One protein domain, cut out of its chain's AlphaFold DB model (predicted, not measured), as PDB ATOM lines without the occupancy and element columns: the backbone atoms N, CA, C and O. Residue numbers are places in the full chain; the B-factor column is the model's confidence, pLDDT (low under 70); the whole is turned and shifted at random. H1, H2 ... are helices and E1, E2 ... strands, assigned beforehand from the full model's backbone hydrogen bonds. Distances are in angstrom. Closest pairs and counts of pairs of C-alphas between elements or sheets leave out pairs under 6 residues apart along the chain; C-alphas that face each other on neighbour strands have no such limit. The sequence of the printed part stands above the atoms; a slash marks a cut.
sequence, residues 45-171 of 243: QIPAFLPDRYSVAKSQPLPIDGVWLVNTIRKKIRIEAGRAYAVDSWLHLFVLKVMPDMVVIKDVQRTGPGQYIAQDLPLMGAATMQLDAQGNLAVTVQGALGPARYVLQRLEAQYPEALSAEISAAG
ATOM      1  N   GLN A  45     290.554 298.077 216.441       84.19
ATOM      2  CA  GLN A  45     290.533 296.728 215.882       84.19
ATOM      3  C   GLN A  45     289.126 296.447 215.361       84.19
ATOM      4  O   GLN A  45     288.158 296.569 216.113       84.19
ATOM      5  N   ILE A  46     289.014 296.047 214.098       87.88
ATOM      6  CA  ILE A  46     287.731 295.668 213.498       87.88
ATOM      7  C   ILE A  46     287.660 294.146 213.354       87.88
ATOM      8  O   ILE A  46     288.696 293.519 213.114       87.88
ATOM      9  N   PRO A  47     286.476 293.523 213.493       87.12
ATOM     10  CA  PRO A  47     286.315 292.108 213.181       87.12
ATOM     11  C   PRO A  47     286.820 291.799 211.770       87.12
ATOM     12  O   PRO A  47     286.588 292.567 210.836       87.12
ATOM     13  N   ALA A  48     287.522 290.680 211.611       90.62
ATOM     14  CA  ALA A  48     287.899 290.203 210.292       90.62
ATOM     15  C   ALA A  48     286.637 289.862 209.480       90.62
ATOM     16  O   ALA A  48     285.648 289.377 210.030       90.62
ATOM     17  N   PHE A  49     286.684 290.080 208.165       92.25
ATOM     18  CA  PHE A  49     285.592 289.764 207.236       92.25
ATOM     19  C   PHE A  49     285.523 288.259 206.936       92.25
ATOM     20  O   PHE A  49     285.563 287.831 205.783       92.25
ATOM     21  N   LEU A  50     285.489 287.448 207.989       96.00
ATOM     22  CA  LEU A  50     285.462 285.995 207.918       96.00
ATOM     23  C   LEU A  50     284.070 285.485 208.297       96.00
ATOM     24  O   LEU A  50     283.453 286.030 209.215       96.00
ATOM     25  N   PRO A  51     283.568 284.445 207.613       96.19
ATOM     26  CA  PRO A  51     282.294 283.846 207.961       96.19
ATOM     27  C   PRO A  51     282.399 283.095 209.288       96.19
ATOM     28  O   PRO A  51     283.446 282.550 209.640       96.19
ATOM     29  N   ASP A  52     281.290 283.025 210.009       96.12
ATOM     30  CA  ASP A  52     281.169 282.205 211.208       96.12
ATOM     31  C   ASP A  52     280.966 280.717 210.845       96.12
ATOM     32  O   ASP A  52     280.399 280.386 209.798       96.12
ATOM     33  N   ARG A  53     281.409 279.792 211.705       96.12
ATOM     34  CA  ARG A  53     281.302 278.339 211.480       96.12
ATOM     35  C   ARG A  53     279.876 277.814 211.292       96.12
ATOM     36  O   ARG A  53     279.721 276.741 210.709       96.12
ATOM     37  N   TYR A  54     278.847 278.504 211.771       94.88
ATOM     38  CA  TYR A  54     277.447 278.135 211.549       94.88
ATOM     39  C   TYR A  54     276.960 278.537 210.150       94.88
ATOM     40  O   TYR A  54     276.016 277.941 209.642       94.88
ATOM     41  N   SER A  55     277.641 279.481 209.490       94.94
ATOM     42  CA  SER A  55     277.322 279.930 208.125       94.94
ATOM     43  C   SER A  55     278.018 279.127 207.017       94.94
ATOM     44  O   SER A  55     277.623 279.197 205.855       94.94
ATOM     45  N   VAL A  56     279.043 278.340 207.358       94.62
ATOM     46  CA  VAL A  56     279.764 277.473 206.413       94.62
ATOM     47  C   VAL A  56     279.359 276.029 206.662       94.62
ATOM     48  O   VAL A  56     279.601 275.510 207.746       94.62
ATOM     49  N   ALA A  57     278.773 275.351 205.676       92.06
ATOM     50  CA  ALA A  57     278.344 273.962 205.829       92.06
ATOM     51  C   ALA A  57     279.515 273.019 206.169       92.06
ATOM     52  O   ALA A  57     280.644 273.206 205.711       92.06
ATOM     53  N   LYS A  58     279.238 271.988 206.974       94.69
ATOM     54  CA  LYS A  58     280.157 270.855 207.154       94.69
ATOM     55  C   LYS A  58     280.137 269.983 205.896       94.69
ATOM     56  O   LYS A  58     279.080 269.799 205.295       94.69
ATOM     57  N   SER A  59     281.281 269.417 205.538       92.38
ATOM     58  CA  SER A  59     281.405 268.332 204.569       92.38
ATOM     59  C   SER A  59     281.555 266.983 205.291       92.38
ATOM     60  O   SER A  59     280.987 266.775 206.366       92.38
ATOM     61  N   GLN A  60     282.266 266.033 204.688       92.06
ATOM     62  CA  GLN A  60     282.530 264.730 205.282       92.06
ATOM     63  C   GLN A  60     283.616 264.841 206.365       92.06
ATOM     64  O   GLN A  60     284.563 265.611 206.194       92.06
ATOM     65  N   PRO A  61     283.512 264.066 207.460       95.44
ATOM     66  CA  PRO A  61     284.597 263.918 208.424       95.44
ATOM     67  C   PRO A  61     285.903 263.493 207.745       95.44
ATOM     68  O   PRO A  61     285.899 262.630 206.863       95.44
ATOM     69  N   LEU A  62     287.023 264.081 208.166       96.75
ATOM     70  CA  LEU A  62     288.347 263.798 207.606       96.75
ATOM     71  C   LEU A  62     289.275 263.179 208.660       96.75
ATOM     72  O   LEU A  62     289.152 263.501 209.842       96.75
ATOM     73  N   PRO A  63     290.278 262.369 208.260       96.81
ATOM     74  CA  PRO A  63     291.288 261.853 209.191       96.81
ATOM     75  C   PRO A  63     292.039 262.944 209.970       96.81
ATOM     76  O   PRO A  63     292.538 262.690 211.061       96.81
ATOM     77  N   ILE A  64     292.119 264.156 209.412       97.69
ATOM     78  CA  ILE A  64     292.802 265.316 210.000       97.69
ATOM     79  C   ILE A  64     291.902 266.185 210.893       97.69
ATOM     80  O   ILE A  64     292.347 267.227 211.376       97.69
ATOM     81  N   ASP A  65     290.649 265.792 211.125       98.25
ATOM     82  CA  ASP A  65     289.782 266.512 212.058       98.25
ATOM     83  C   ASP A  65     290.376 266.467 213.476       98.25
ATOM     84  O   ASP A  65     290.903 265.447 213.932       98.25
ATOM     85  N   GLY A  66     290.317 267.593 214.186       97.88
ATOM     86  CA  GLY A  66     290.990 267.759 215.472       97.88
ATOM     87  C   GLY A  66     291.377 269.201 215.785       97.88
ATOM     88  O   GLY A  66     290.989 270.137 215.084       97.88
ATOM     89  N   VAL A  67     292.150 269.384 216.854       98.44
ATOM     90  CA  VAL A  67     292.689 270.682 217.277       98.44
ATOM     91  C   VAL A  67     294.155 270.787 216.878       98.44
ATOM     92  O   VAL A  67     294.975 269.907 217.160       98.44
ATOM     93  N   TRP A  68     294.491 271.911 216.256       98.50
ATOM     94  CA  TRP A  68     295.787 272.161 215.647       98.50
ATOM     95  C   TRP A  68     296.340 273.511 216.084       98.50
ATOM     96  O   TRP A  68     295.598 274.482 216.215       98.50
ATOM     97  N   LEU A  69     297.653 273.591 216.281       98.50
ATOM     98  CA  LEU A  69     298.364 274.835 216.543       98.50
ATOM     99  C   LEU A  69     299.018 275.339 215.258       98.50
ATOM    100  O   LEU A  69     299.891 274.673 214.705       98.50
ATOM    101  N   VAL A  70     298.667 276.544 214.825       98.00
ATOM    102  CA  VAL A  70     299.379 277.226 213.741       98.00
ATOM    103  C   VAL A  70     300.739 277.677 214.276       98.00
ATOM    104  O   VAL A  70     300.810 278.539 215.154       98.00
ATOM    105  N   ASN A  71     301.832 277.093 213.786       96.69
ATOM    106  CA  ASN A  71     303.159 277.277 214.383       96.69
ATOM    107  C   ASN A  71     303.665 278.733 214.350       96.69
ATOM    108  O   ASN A  71     304.306 279.166 215.307       96.69
ATOM    109  N   THR A  72     303.364 279.480 213.284       93.62
ATOM    110  CA  THR A  72     303.854 280.849 213.052       93.62
ATOM    111  C   THR A  72     303.225 281.873 213.988       93.62
ATOM    112  O   THR A  72     303.906 282.800 214.412       93.62
ATOM    113  N   ILE A  73     301.947 281.696 214.334       94.38
ATOM    114  CA  ILE A  73     301.184 282.633 215.179       94.38
ATOM    115  C   ILE A  73     300.855 282.074 216.567       94.38
ATOM    116  O   ILE A  73     300.338 282.783 217.427       94.38
ATOM    117  N   ARG A  74     301.156 280.791 216.802       96.75
ATOM    118  CA  ARG A  74     300.907 280.076 218.063       96.75
ATOM    119  C   ARG A  74     299.437 280.140 218.499       96.75
ATOM    120  O   ARG A  74     299.152 280.242 219.689       96.75
ATOM    121  N   LYS A  75     298.514 280.076 217.535       97.69
ATOM    122  CA  LYS A  75     297.063 280.084 217.765       97.69
ATOM    123  C   LYS A  75     296.446 278.755 217.390       97.69
ATOM    124  O   LYS A  75     296.886 278.112 216.436       97.69
ATOM    125  N   LYS A  76     295.441 278.351 218.157       98.56
ATOM    126  CA  LYS A  76     294.697 277.122 217.929       98.56
ATOM    127  C   LYS A  76     293.579 277.336 216.921       98.56
ATOM    128  O   LYS A  76     292.847 278.327 216.978       98.56
ATOM    129  N   ILE A  77     293.421 276.348 216.056       98.62
ATOM    130  CA  ILE A  77     292.273 276.181 215.173       98.62
ATOM    131  C   ILE A  77     291.712 274.774 215.363       98.62
ATOM    132  O   ILE A  77     292.433 273.859 215.773       98.62
ATOM    133  N   ARG A  78     290.435 274.584 215.048       98.56
ATOM    134  CA  ARG A  78     289.816 273.261 214.992       98.56
ATOM    135  C   ARG A  78     289.429 272.948 213.562       98.56
ATOM    136  O   ARG A  78     288.649 273.697 212.985       98.56
ATOM    137  N   ILE A  79     289.964 271.853 213.028       98.44
ATOM    138  CA  ILE A  79     289.509 271.255 211.774       98.44
ATOM    139  C   ILE A  79     288.343 270.326 212.117       98.44
ATOM    140  O   ILE A  79     288.447 269.488 213.014       98.44
ATOM    141  N   GLU A  80     287.218 270.517 211.446       97.62
ATOM    142  CA  GLU A  80     285.995 269.750 211.642       97.62
ATOM    143  C   GLU A  80     285.285 269.619 210.298       97.62
ATOM    144  O   GLU A  80     284.775 270.619 209.790       97.62
ATOM    145  N   ALA A  81     285.203 268.400 209.763       95.88
ATOM    146  CA  ALA A  81     284.352 268.051 208.632       95.88
ATOM    147  C   ALA A  81     284.446 269.069 207.479       95.88
ATOM    148  O   ALA A  81     283.476 269.753 207.152       95.88
ATOM    149  N   GLY A  82     285.639 269.237 206.905       95.44
ATOM    150  CA  GLY A  82     285.831 270.070 205.710       95.44
ATOM    151  C   GLY A  82     286.071 271.561 205.932       95.44
ATOM    152  O   GLY A  82     286.195 272.307 204.962       95.44
ATOM    153  N   ARG A  83     286.139 272.031 207.176       97.56
ATOM    154  CA  ARG A  83     286.418 273.437 207.508       97.56
ATOM    155  C   ARG A  83     287.318 273.524 208.731       97.56
ATOM    156  O   ARG A  83     287.332 272.614 209.554       97.56
ATOM    157  N   ALA A  84     288.028 274.635 208.878       98.25
ATOM    158  CA  ALA A  84     288.758 274.975 210.084       98.25
ATOM    159  C   ALA A  84     288.329 276.341 210.609       98.25
ATOM    160  O   ALA A  84     288.258 277.306 209.847       98.25
ATOM    161  N   TYR A  85     288.078 276.433 211.909       98.50
ATOM    162  CA  TYR A  85     287.700 277.677 212.571       98.50
ATOM    163  C   TYR A  85     288.632 278.002 213.736       98.50
ATOM    164  O   TYR A  85     289.284 277.123 214.309       98.50
ATOM    165  N   ALA A  86     288.721 279.289 214.051       98.31
ATOM    166  CA  ALA A  86     289.540 279.814 215.127       98.31
ATOM    167  C   ALA A  86     289.049 279.309 216.491       98.31
ATOM    168  O   ALA A  86     287.865 279.400 216.811       98.31
ATOM    169  N   VAL A  87     289.976 278.805 217.304       98.12
ATOM    170  CA  VAL A  87     289.736 278.522 218.728       98.12
ATOM    171  C   VAL A  87     290.268 279.679 219.566       98.12
ATOM    172  O   VAL A  87     289.569 280.188 220.437       98.12
ATOM    173  N   ASP A  88     291.483 280.138 219.260       97.12
ATOM    174  CA  ASP A  88     292.056 281.335 219.872       97.12
ATOM    175  C   ASP A  88     291.824 282.552 218.970       97.12
ATOM    176  O   ASP A  88     291.881 282.439 217.748       97.12
ATOM    177  N   SER A  89     291.643 283.737 219.556       95.62
ATOM    178  CA  SER A  89     291.603 284.990 218.787       95.62
ATOM    179  C   SER A  89     293.005 285.492 218.413       95.62
ATOM    180  O   SER A  89     293.972 285.283 219.160       95.62
ATOM    181  N   TRP A  90     293.124 286.218 217.297       94.81
ATOM    182  CA  TRP A  90     294.353 286.937 216.947       94.81
ATOM    183  C   TRP A  90     294.117 288.165 216.082       94.81
ATOM    184  O   TRP A  90     293.037 288.395 215.548       94.81
ATOM    185  N   LEU A  91     295.178 288.957 215.957       91.56
ATOM    186  CA  LEU A  91     295.223 290.126 215.099       91.56
ATOM    187  C   LEU A  91     295.925 289.744 213.797       91.56
ATOM    188  O   LEU A  91     297.072 289.298 213.806       91.56
ATOM    189  N   HIS A  92     295.224 289.894 212.688       87.00
ATOM    190  CA  HIS A  92     295.714 289.691 211.339       87.00
ATOM    191  C   HIS A  92     295.937 291.057 210.680       87.00
ATOM    192  O   HIS A  92     295.101 291.952 210.795       87.00
ATOM    193  N   LEU A  93     297.092 291.237 210.027       85.25
ATOM    194  CA  LEU A  93     297.470 292.495 209.359       85.25
ATOM    195  C   LEU A  93     297.259 293.747 210.240       85.25
ATOM    196  O   LEU A  93     296.764 294.767 209.774       85.25
ATOM    197  N   PHE A  94     297.614 293.656 211.526       84.56
ATOM    198  CA  PHE A  94     297.567 294.737 212.528       84.56
ATOM    199  C   PHE A  94     296.187 295.307 212.902       84.56
ATOM    200  O   PHE A  94     296.085 295.939 213.948       84.56
ATOM    201  N   VAL A  95     295.129 295.094 212.116       86.06
ATOM    202  CA  VAL A  95     293.815 295.732 212.356       86.06
ATOM    203  C   VAL A  95     292.668 294.725 212.386       86.06
ATOM    204  O   VAL A  95     291.717 294.897 213.149       86.06
ATOM    205  N   LEU A  96     292.755 293.656 211.590       90.88
ATOM    206  CA  LEU A  96     291.677 292.682 211.449       90.88
ATOM    207  C   LEU A  96     291.746 291.662 212.580       90.88
ATOM    208  O   LEU A  96     292.678 290.866 212.658       90.88
ATOM    209  N   LYS A  97     290.758 291.657 213.464       93.44
ATOM    210  CA  LYS A  97     290.692 290.700 214.562       93.44
ATOM    211  C   LYS A  97     289.939 289.451 214.130       93.44
ATOM    212  O   LYS A  97     288.729 289.491 213.918       93.44
ATOM    213  N   VAL A  98     290.649 288.333 214.052       96.12
ATOM    214  CA  VAL A  98     290.026 287.018 213.926       96.12
ATOM    215  C   VAL A  98     289.529 286.599 215.303       96.12
ATOM    216  O   VAL A  98     290.304 286.520 216.261       96.12
ATOM    217  N   MET A  99     288.220 286.393 215.411       96.50
ATOM    218  CA  MET A  99     287.544 285.985 216.639       96.50
ATOM    219  C   MET A  99     287.359 284.464 216.673       96.50
ATOM    220  O   MET A  99     287.395 283.837 215.614       96.50
ATOM    221  N   PRO A 100     287.151 283.862 217.858       97.50
ATOM    222  CA  PRO A 100     286.757 282.460 217.951       97.50
ATOM    223  C   PRO A 100     285.522 282.164 217.094       97.50
ATOM    224  O   PRO A 100     284.723 283.060 216.828       97.50
ATOM    225  N   ASP A 101     285.409 280.917 216.643       97.50
ATOM    226  CA  ASP A 101     284.347 280.403 215.764       97.50
ATOM    227  C   ASP A 101     284.315 280.978 214.332       97.50
ATOM    228  O   ASP A 101     283.640 280.416 213.465       97.50
ATOM    229  N   MET A 102     285.135 281.987 214.011       98.38
ATOM    230  CA  MET A 102     285.350 282.411 212.624       98.38
ATOM    231  C   MET A 102     286.099 281.342 211.828       98.38
ATOM    232  O   MET A 102     287.141 280.834 212.249       98.38
ATOM    233  N   VAL A 103     285.593 281.030 210.638       98.25
ATOM    234  CA  VAL A 103     286.214 280.089 209.706       98.25
ATOM    235  C   VAL A 103     287.440 280.734 209.079       98.25
ATOM    236  O   VAL A 103     287.377 281.826 208.520       98.25
ATOM    237  N   VAL A 104     288.562 280.028 209.156       98.00
ATOM    238  CA  VAL A 104     289.849 280.465 208.605       98.00
ATOM    239  C   VAL A 104     290.317 279.603 207.446       98.00
ATOM    240  O   VAL A 104     291.042 280.086 206.586       98.00
ATOM    241  N   ILE A 105     289.855 278.355 207.376       98.25
ATOM    242  CA  ILE A 105     290.065 277.478 206.226       98.25
ATOM    243  C   ILE A 105     288.717 276.850 205.871       98.25
ATOM    244  O   ILE A 105     288.001 276.393 206.759       98.25
ATOM    245  N   LYS A 106     288.355 276.799 204.592       97.38
ATOM    246  CA  LYS A 106     287.127 276.132 204.130       97.38
ATOM    247  C   LYS A 106     287.395 275.198 202.958       97.38
ATOM    248  O   LYS A 106     288.467 275.247 202.358       97.38
ATOM    249  N   ASP A 107     286.395 274.385 202.636       96.81
ATOM    250  CA  ASP A 107     286.407 273.468 201.495       96.81
ATOM    251  C   ASP A 107     287.601 272.502 201.538       96.81
ATOM    252  O   ASP A 107     288.228 272.218 200.520       96.81
ATOM    253  N   VAL A 108     287.933 272.009 202.737       98.00
ATOM    254  CA  VAL A 108     289.010 271.038 202.924       98.00
ATOM    255  C   VAL A 108     288.605 269.718 202.280       98.00
ATOM    256  O   VAL A 108     287.589 269.119 202.640       98.00
ATOM    257  N   GLN A 109     289.416 269.257 201.335       97.00
ATOM    258  CA  GLN A 109     289.191 268.030 200.583       97.00
ATOM    259  C   GLN A 109     290.464 267.199 200.546       97.00
ATOM    260  O   GLN A 109     291.560 267.723 200.351       97.00
ATOM    261  N   ARG A 110     290.312 265.886 200.700       96.69
ATOM    262  CA  ARG A 110     291.404 264.928 200.546       96.69
ATOM    263  C   ARG A 110     291.622 264.628 199.065       96.69
ATOM    264  O   ARG A 110     290.692 264.202 198.389       96.69
ATOM    265  N   THR A 111     292.848 264.795 198.579       96.81
ATOM    266  CA  THR A 111     293.239 264.494 197.187       96.81
ATOM    267  C   THR A 111     294.076 263.225 197.063       96.81
ATOM    268  O   THR A 111     294.198 262.667 195.976       96.81
ATOM    269  N   GLY A 112     294.623 262.733 198.174       94.50
ATOM    270  CA  GLY A 112     295.386 261.493 198.252       94.50
ATOM    271  C   GLY A 112     295.783 261.181 199.696       94.50
ATOM    272  O   GLY A 112     295.476 261.972 200.588       94.50
ATOM    273  N   PRO A 113     296.457 260.047 199.952       93.94
ATOM    274  CA  PRO A 113     296.970 259.728 201.281       93.94
ATOM    275  C   PRO A 113     297.893 260.826 201.817       93.94
ATOM    276  O   PRO A 113     298.933 261.126 201.234       93.94
ATOM    277  N   GLY A 114     297.483 261.448 202.919       95.75
ATOM    278  CA  GLY A 114     298.181 262.557 203.555       95.75
ATOM    279  C   GLY A 114     298.130 263.870 202.770       95.75
ATOM    280  O   GLY A 114     298.828 264.799 203.157       95.75
ATOM    281  N   GLN A 115     297.346 263.973 201.691       97.88
ATOM    282  CA  GLN A 115     297.299 265.159 200.828       97.88
ATOM    283  C   GLN A 115     295.912 265.792 200.839       97.88
ATOM    284  O   GLN A 115     294.904 265.116 200.608       97.88
ATOM    285  N   TYR A 116     295.874 267.102 201.063       98.31
ATOM    286  CA  TYR A 116     294.636 267.861 201.140       98.31
ATOM    287  C   TYR A 116     294.759 269.201 200.416       98.31
ATOM    288  O   TYR A 116     295.828 269.811 200.371       98.31
ATOM    289  N   ILE A 117     293.635 269.679 199.894       98.25
ATOM    290  CA  ILE A 117     293.474 271.027 199.342       98.25
ATOM    291  C   ILE A 117     292.389 271.769 200.118       98.25
ATOM    292  O   ILE A 117     291.493 271.134 200.673       98.25
ATOM    293  N   ALA A 118     292.475 273.096 200.175       97.94
ATOM    294  CA  ALA A 118     291.485 273.947 200.829       97.94
ATOM    295  C   ALA A 118     291.585 275.409 200.356       97.94
ATOM    296  O   ALA A 118     292.425 275.751 199.523       97.94
ATOM    297  N   GLN A 119     290.755 276.283 200.925       97.88
ATOM    298  CA  GLN A 119     290.849 277.739 200.791       97.88
ATOM    299  C   GLN A 119     291.200 278.365 202.144       97.88
ATOM    300  O   GLN A 119     290.431 278.217 203.094       97.88
ATOM    301  N   ASP A 120     292.326 279.074 202.228       96.88
ATOM    302  CA  ASP A 120     292.745 279.853 203.398       96.88
ATOM    303  C   ASP A 120     292.181 281.273 203.272       96.88
ATOM    304  O   ASP A 120     292.521 282.021 202.351       96.88
ATOM    305  N   LEU A 121     291.252 281.620 204.163       96.75
ATOM    306  CA  LEU A 121     290.486 282.861 204.076       96.75
ATOM    307  C   LEU A 121     291.273 284.089 204.555       96.75
ATOM    308  O   LEU A 121     291.238 285.090 203.841       96.75
ATOM    309  N   PRO A 122     292.014 284.053 205.686       94.56
ATOM    310  CA  PRO A 122     292.876 285.166 206.080       94.56
ATOM    311  C   PRO A 122     293.903 285.531 205.007       94.56
ATOM    312  O   PRO A 122     294.134 286.708 204.750       94.56
ATOM    313  N   LEU A 123     294.496 284.529 204.352       94.44
ATOM    314  CA  LEU A 123     295.488 284.747 203.297       94.44
ATOM    315  C   LEU A 123     294.872 284.886 201.897       94.44
ATOM    316  O   LEU A 123     295.594 285.179 200.941       94.44
ATOM    317  N   MET A 124     293.551 284.716 201.783       94.88
ATOM    318  CA  MET A 124     292.763 284.851 200.557       94.88
ATOM    319  C   MET A 124     293.322 284.015 199.397       94.88
ATOM    320  O   MET A 124     293.555 284.535 198.305       94.88
ATOM    321  N   GLY A 125     293.586 282.728 199.634       95.62
ATOM    322  CA  GLY A 125     294.273 281.893 198.653       95.62
ATOM    323  C   GLY A 125     294.032 280.398 198.792       95.62
ATOM    324  O   GLY A 125     293.631 279.898 199.843       95.62
ATOM    325  N   ALA A 126     294.337 279.672 197.717       97.31
ATOM    326  CA  ALA A 126     294.300 278.217 197.720       97.31
ATOM    327  C   ALA A 126     295.431 277.662 198.596       97.31
ATOM    328  O   ALA A 126     296.586 278.087 198.484       97.31
ATOM    329  N   ALA A 127     295.087 276.692 199.436       98.12
ATOM    330  CA  ALA A 127     295.993 276.011 200.342       98.12
ATOM    331  C   ALA A 127     296.189 274.555 199.912       98.12
ATOM    332  O   ALA A 127     295.227 273.854 199.595       98.12
ATOM    333  N   THR A 128     297.431 274.082 199.958       98.38
ATOM    334  CA  THR A 128     297.774 272.659 199.914       98.38
ATOM    335  C   THR A 128     298.341 272.246 201.263       98.38
ATOM    336  O   THR A 128     299.128 272.980 201.864       98.38
ATOM    337  N   MET A 129     297.921 271.086 201.761       98.44
ATOM    338  CA  MET A 129     298.339 270.562 203.056       98.44
ATOM    339  C   MET A 129     298.869 269.145 202.890       98.44
ATOM    340  O   MET A 129     298.198 268.286 202.315       98.44
ATOM    341  N   GLN A 130     300.067 268.913 203.415       97.94
ATOM    342  CA  GLN A 130     300.742 267.626 203.371       97.94
ATOM    343  C   GLN A 130     300.977 267.123 204.791       97.94
ATOM    344  O   GLN A 130     301.626 267.796 205.590       97.94
ATOM    345  N   LEU A 131     300.462 265.937 205.092       96.94
ATOM    346  CA  LEU A 131     300.697 265.241 206.349       96.94
ATOM    347  C   LEU A 131     302.128 264.700 206.372       96.94
ATOM    348  O   LEU A 131     302.590 264.148 205.370       96.94
ATOM    349  N   ASP A 132     302.810 264.862 207.502       93.38
ATOM    350  CA  ASP A 132     304.141 264.309 207.758       93.38
ATOM    351  C   ASP A 132     304.094 263.057 208.661       93.38
ATOM    352  O   ASP A 132     303.043 262.656 209.171       93.38
ATOM    353  N   ALA A 133     305.253 262.426 208.870       89.62
ATOM    354  CA  ALA A 133     305.381 261.201 209.666       89.62
ATOM    355  C   ALA A 133     305.096 261.416 211.166       89.62
ATOM    356  O   ALA A 133     304.798 260.469 211.898       89.62
ATOM    357  N   GLN A 134     305.189 262.661 211.634       90.00
ATOM    358  CA  GLN A 134     304.858 263.068 212.997       90.00
ATOM    359  C   GLN A 134     303.354 263.363 213.149       90.00
ATOM    360  O   GLN A 134     302.860 263.523 214.268       90.00
ATOM    361  N   GLY A 135     302.613 263.394 212.039       92.38
ATOM    362  CA  GLY A 135     301.198 263.719 211.988       92.38
ATOM    363  C   GLY A 135     300.905 265.217 212.041       92.38
ATOM    364  O   GLY A 135     299.788 265.581 212.403       92.38
ATOM    365  N   ASN A 136     301.876 266.076 211.712       97.19
ATOM    366  CA  ASN A 136     301.647 267.501 211.471       97.19
ATOM    367  C   ASN A 136     301.290 267.745 210.002       97.19
ATOM    368  O   ASN A 136     301.636 266.947 209.131       97.19
ATOM    369  N   LEU A 137     300.636 268.871 209.714       97.94
ATOM    370  CA  LEU A 137     300.353 269.285 208.339       97.94
ATOM    371  C   LEU A 137     301.266 270.441 207.940       97.94
ATOM    372  O   LEU A 137     301.192 271.526 208.517       97.94
ATOM    373  N   ALA A 138     302.097 270.231 206.925       98.06
ATOM    374  CA  ALA A 138     302.798 271.302 206.235       98.06
ATOM    375  C   ALA A 138     301.832 271.985 205.262       98.06
ATOM    376  O   ALA A 138     301.305 271.335 204.361       98.06
ATOM    377  N   VAL A 139     301.606 273.285 205.436       98.44
ATOM    378  CA  VAL A 139     300.645 274.064 204.650       98.44
ATOM    379  C   VAL A 139     301.374 275.067 203.768       98.44
ATOM    380  O   VAL A 139     302.242 275.808 204.236       98.44
ATOM    381  N   THR A 140     301.011 275.105 202.488       98.19
ATOM    382  CA  THR A 140     301.444 276.135 201.537       98.19
ATOM    383  C   THR A 140     300.221 276.843 200.985       98.19
ATOM    384  O   THR A 140     299.305 276.189 200.497       98.19
ATOM    385  N   VAL A 141     300.217 278.173 201.032       97.81
ATOM    386  CA  VAL A 141     299.110 278.999 200.544       97.81
ATOM    387  C   VAL A 141     299.609 279.936 199.462       97.81
ATOM    388  O   VAL A 141     300.600 280.641 199.656       97.81
ATOM    389  N   GLN A 142     298.911 279.967 198.330       95.25
ATOM    390  CA  GLN A 142     299.110 280.978 197.293       95.25
ATOM    391  C   GLN A 142     298.198 282.170 197.588       95.25
ATOM    392  O   GLN A 142     297.107 282.277 197.032       95.25
ATOM    393  N   GLY A 143     298.610 283.001 198.549       91.12
ATOM    394  CA  GLY A 143     297.810 284.117 199.045       91.12
ATOM    395  C   GLY A 143     297.885 285.362 198.164       91.12
ATOM    396  O   GLY A 143     298.807 285.528 197.363       91.12
ATOM    397  N   ALA A 144     296.946 286.286 198.369       89.88
ATOM    398  CA  ALA A 144     296.874 287.545 197.617       89.88
ATOM    399  C   ALA A 144     298.105 288.457 197.817       89.88
ATOM    400  O   ALA A 144     298.437 289.253 196.942       89.88
ATOM    401  N   LEU A 145     298.796 288.326 198.956       88.31
ATOM    402  CA  LEU A 145     300.013 289.078 199.296       88.31
ATOM    403  C   LEU A 145     301.311 288.300 199.004       88.31
ATOM    404  O   LEU A 145     302.391 288.728 199.407       88.31
ATOM    405  N   GLY A 146     301.212 287.160 198.316       90.94
ATOM    406  CA  GLY A 146     302.331 286.276 198.004       90.94
ATOM    407  C   GLY A 146     302.242 284.910 198.695       90.94
ATOM    408  O   GLY A 146     301.311 284.641 199.463       90.94
ATOM    409  N   PRO A 147     303.201 284.013 198.410       93.94
ATOM    410  CA  PRO A 147     303.194 282.665 198.955       93.94
ATOM    411  C   PRO A 147     303.487 282.670 200.458       93.94
ATOM    412  O   PRO A 147     304.452 283.281 200.917       93.94
ATOM    413  N   ALA A 148     302.699 281.913 201.216       95.31
ATOM    414  CA  ALA A 148     302.893 281.701 202.643       95.31
ATOM    415  C   ALA A 148     303.094 280.214 202.947       95.31
ATOM    416  O   ALA A 148     302.550 279.342 202.266       95.31
ATOM    417  N   ARG A 149     303.882 279.920 203.985       97.38
ATOM    418  CA  ARG A 149     304.112 278.557 204.472       97.38
ATOM    419  C   ARG A 149     304.043 278.524 205.986       97.38
ATOM    420  O   ARG A 149     304.626 279.379 206.650       97.38
ATOM    421  N   TYR A 150     303.359 277.525 206.520       97.56
ATOM    422  CA  TYR A 150     303.273 277.281 207.953       97.56
ATOM    423  C   TYR A 150     303.041 275.795 208.221       97.56
ATOM    424  O   TYR A 150     302.853 275.001 207.302       97.56
ATOM    425  N   VAL A 151     303.093 275.409 209.490       98.25
ATOM    426  CA  VAL A 151     302.811 274.045 209.937       98.25
ATOM    427  C   VAL A 151     301.664 274.091 210.930       98.25
ATOM    428  O   VAL A 151     301.682 274.888 211.872       98.25
ATOM    429  N   LEU A 152     300.687 273.215 210.736       98.50
ATOM    430  CA  LEU A 152     299.693 272.893 211.745       98.50
ATOM    431  C   LEU A 152     300.250 271.758 212.596       98.50
ATOM    432  O   LEU A 152     300.350 270.616 212.146       98.50
ATOM    433  N   GLN A 153     300.650 272.088 213.819       98.12
ATOM    434  CA  GLN A 153     301.118 271.100 214.782       98.12
ATOM    435  C   GLN A 153     299.910 270.440 215.432       98.12
ATOM    436  O   GLN A 153     299.026 271.131 215.947       98.12
ATOM    437  N   ARG A 154     299.861 269.111 215.412       96.56
ATOM    438  CA  ARG A 154     298.748 268.368 216.002       96.56
ATOM    439  C   ARG A 154     298.760 268.529 217.517       96.56
ATOM    440  O   ARG A 154     299.741 268.167 218.163       96.56
ATOM    441  N   LEU A 155     297.665 269.034 218.082       95.69
ATOM    442  CA  LEU A 155     297.452 269.027 219.531       95.69
ATOM    443  C   LEU A 155     296.543 267.870 219.935       95.69
ATOM    444  O   LEU A 155     296.851 267.145 220.874       95.69
ATOM    445  N   GLU A 156     295.456 267.675 219.193       95.44
ATOM    446  CA  GLU A 156     294.461 266.639 219.454       95.44
ATOM    447  C   GLU A 156     293.901 266.134 218.125       95.44
ATOM    448  O   GLU A 156     293.477 266.934 217.294       95.44
ATOM    449  N   ALA A 157     293.894 264.817 217.915       94.88
ATOM    450  CA  ALA A 157     293.200 264.206 216.785       94.88
ATOM    451  C   ALA A 157     291.807 263.767 217.231       94.88
ATOM    452  O   ALA A 157     291.686 263.021 218.199       94.88
ATOM    453  N   GLN A 158     290.775 264.172 216.494       96.06
ATOM    454  CA  GLN A 158     289.412 263.691 216.721       96.06
ATOM    455  C   GLN A 158     289.297 262.191 216.403       96.06
ATOM    456  O   GLN A 158     288.548 261.478 217.067       96.06
ATOM    457  N   TYR A 159     290.056 261.730 215.401       94.50
ATOM    458  CA  TYR A 159     290.053 260.358 214.891       94.50
ATOM    459  C   TYR A 159     291.488 259.797 214.816       94.50
ATOM    460  O   TYR A 159     292.060 259.707 213.728       94.50
ATOM    461  N   PRO A 160     292.133 259.452 215.944       91.69
ATOM    462  CA  PRO A 160     293.546 259.084 215.942       91.69
ATOM    463  C   PRO A 160     293.844 257.774 215.211       91.69
ATOM    464  O   PRO A 160     294.902 257.704 214.584       91.69
ATOM    465  N   GLU A 161     292.951 256.771 215.195       91.44
ATOM    466  CA  GLU A 161     293.193 255.592 214.349       91.44
ATOM    467  C   GLU A 161     293.137 255.956 212.869       91.44
ATOM    468  O   GLU A 161     294.037 255.578 212.120       91.44
ATOM    469  N   ALA A 162     292.137 256.739 212.451       93.62
ATOM    470  CA  ALA A 162     292.016 257.182 211.064       93.62
ATOM    471  C   ALA A 162     293.236 258.009 210.639       93.62
ATOM    472  O   ALA A 162     293.778 257.795 209.557       93.62
ATOM    473  N   LEU A 163     293.721 258.897 211.511       94.38
ATOM    474  CA  LEU A 163     294.937 259.662 211.265       94.38
ATOM    475  C   LEU A 163     296.174 258.759 211.175       94.38
ATOM    476  O   LEU A 163     297.000 258.940 210.286       94.38
ATOM    477  N   SER A 164     296.316 257.771 212.062       91.56
ATOM    478  CA  SER A 164     297.445 256.830 212.021       91.56
ATOM    479  C   SER A 164     297.439 255.957 210.759       91.56
ATOM    480  O   SER A 164     298.490 255.722 210.156       91.56
ATOM    481  N   ALA A 165     296.251 255.540 210.309       92.00
ATOM    482  CA  ALA A 165     296.062 254.816 209.062       92.00
ATOM    483  C   ALA A 165     296.393 255.702 207.856       92.00
ATOM    484  O   ALA A 165     297.031 255.237 206.919       92.00
ATOM    485  N   GLU A 166     296.033 256.985 207.905       93.88
ATOM    486  CA  GLU A 166     296.353 257.962 206.866       93.88
ATOM    487  C   GLU A 166     297.866 258.198 206.735       93.88
ATOM    488  O   GLU A 166     298.391 258.187 205.621       93.88
ATOM    489  N   ILE A 167     298.582 258.344 207.857       91.88
ATOM    490  CA  ILE A 167     300.054 258.452 207.884       91.88
ATOM    491  C   ILE A 167     300.682 257.203 207.251       91.88
ATOM    492  O   ILE A 167     301.536 257.309 206.370       91.88
ATOM    493  N   SER A 168     300.203 256.022 207.649       89.56
ATOM    494  CA  SER A 168     300.679 254.737 207.121       89.56
ATOM    495  C   SER A 168     300.404 254.598 205.618       89.56
ATOM    496  O   SER A 168     301.276 254.180 204.859       89.56
ATOM    497  N   ALA A 169     299.210 254.996 205.163       89.81
ATOM    498  CA  ALA A 169     298.799 254.962 203.759       89.81
ATOM    499  C   ALA A 169     299.597 255.937 202.881       89.81
ATOM    500  O   ALA A 169     299.771 255.694 201.690       89.81
ATOM    501  N   ALA A 170     300.112 257.019 203.464       88.00
ATOM    502  CA  ALA A 170     301.025 257.943 202.805       88.00
ATOM    503  C   ALA A 170     302.480 257.425 202.740       88.00
ATOM    504  O   ALA A 170     303.373 258.152 202.307       88.00
ATOM    505  N   GLY A 171     302.730 256.175 203.149       82.31
ATOM    506  CA  GLY A 171     304.050 255.543 203.113       82.31
ATOM    507  C   GLY A 171     304.984 255.999 204.235       82.31
ATOM    508  O   GLY A 171     306.192 255.793 204.146       82.31
TER     509      GLY A 171
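AT A GLANCE: This is residues 45 to 171 of the 243 residues of an uncharacterized protein of Gammaproteobacteria bacterium (UniProt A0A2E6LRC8). This is a closed barrel of eight antiparallel strands, E1, E2, E3, E6, E7, E8, E9 and E10, with the helix H1 at one end and the small hairpin of E4 and E5 at the other. The long first stretch, residues 45 to 65, has no named element and runs along the outside of the barrel from the hairpin's end towards the helix's end. The printed part has 127 residues with ten named strands, E1 to E10 in that order, and then one named helix, H1. The class is mostly strand. The whole is compact, with a radius of gyration of the C-alphas of 13.7 A, and the C-alphas span 44 by 29 by 22 A.

HOW THE PARTS SIT: Begin at residues 46 to 47, which pair with residues 96 to 97 of E5, residues 96 to 98, in a short parallel pairing. After this first stretch comes the ring. E1, residues 66 to 70, E2, residues 75 to 80, and E3, residues 83 to 86, are a meander, each strand the antiparallel neighbour of the one before. Look at N 68 and O 77, 2.9 A apart, in the hairpin of E1 and E2, and at N 78 and O 85, 2.9 A, in that of E2 and E3. Next, E4, residues 90 to 92, forms a hairpin with E5, with N 92 and O 96 2.7 A apart; this is a separate sheet of two strands. The closest C-alphas of E3 and E5 are those of Ala 86 and Val 98, 7.3 A apart. Back in the ring, E6, residues 103 to 112, is the antiparallel neighbour of E3, with N 84 and O 105 at 2.8 A. A second meander runs from E6 through E7, residues 115 to 120, E8, residues 125 to 131, and E9, residues 137 to 143, to E10, residues 146 to 157. Its N and O pairs within hydrogen-bond range include N 117 and O 109, 2.9 A, N 118 and O 127, 2.9 A, N 128 and O 140, 2.9 A, and N 139 and O 150, 2.8 A. E10 pairs with E9 over residues 146 to 152 and with E1 over residues 152 to 157, and it bends by 59 degrees at residue 154. Find N 69 and O 153, 2.8 A apart, where E10 and E1 close the barrel; their directions differ by 138 degrees. E1 and E7 are apart. H1, residues 160 to 169, is on the barrel, and its closest C-alphas to E8 are Ile 167 and Leu 131, 7.0 A apart. In H1 every O i to N i+4 pair is within hydrogen-bond range.

IN THESE COORDINATES: Find C-alpha 66 at (290.990, 267.759, 215.472), where E1 begins; E1 is 12.8 A long and E2 16.3 A. E3 is 10.4 A long, and E4 and E5 are 6.4 A each. From C-alpha 103 at (286.214, 280.089, 209.706), E6 runs 23.7 A and bends by 50 degrees at residue 107. E7, E8 and E9 are 15.6, 19.4 and 17.7 A long. E10 has the most residues of the strands, 12, and measures 30.4 A. H1 runs 13.9 A and ends at C-alpha 169, at (298.799, 254.962, 203.759).

THE WHOLE: The C-alphas of Gln 45 and Gly 171, the first and last printed, are the two farthest apart, at 45.2 A. The printed part has no cut. The ten links between successive named elements are tight. The mean pLDDT of the printed part is 95.0, and no printed residue is under 70.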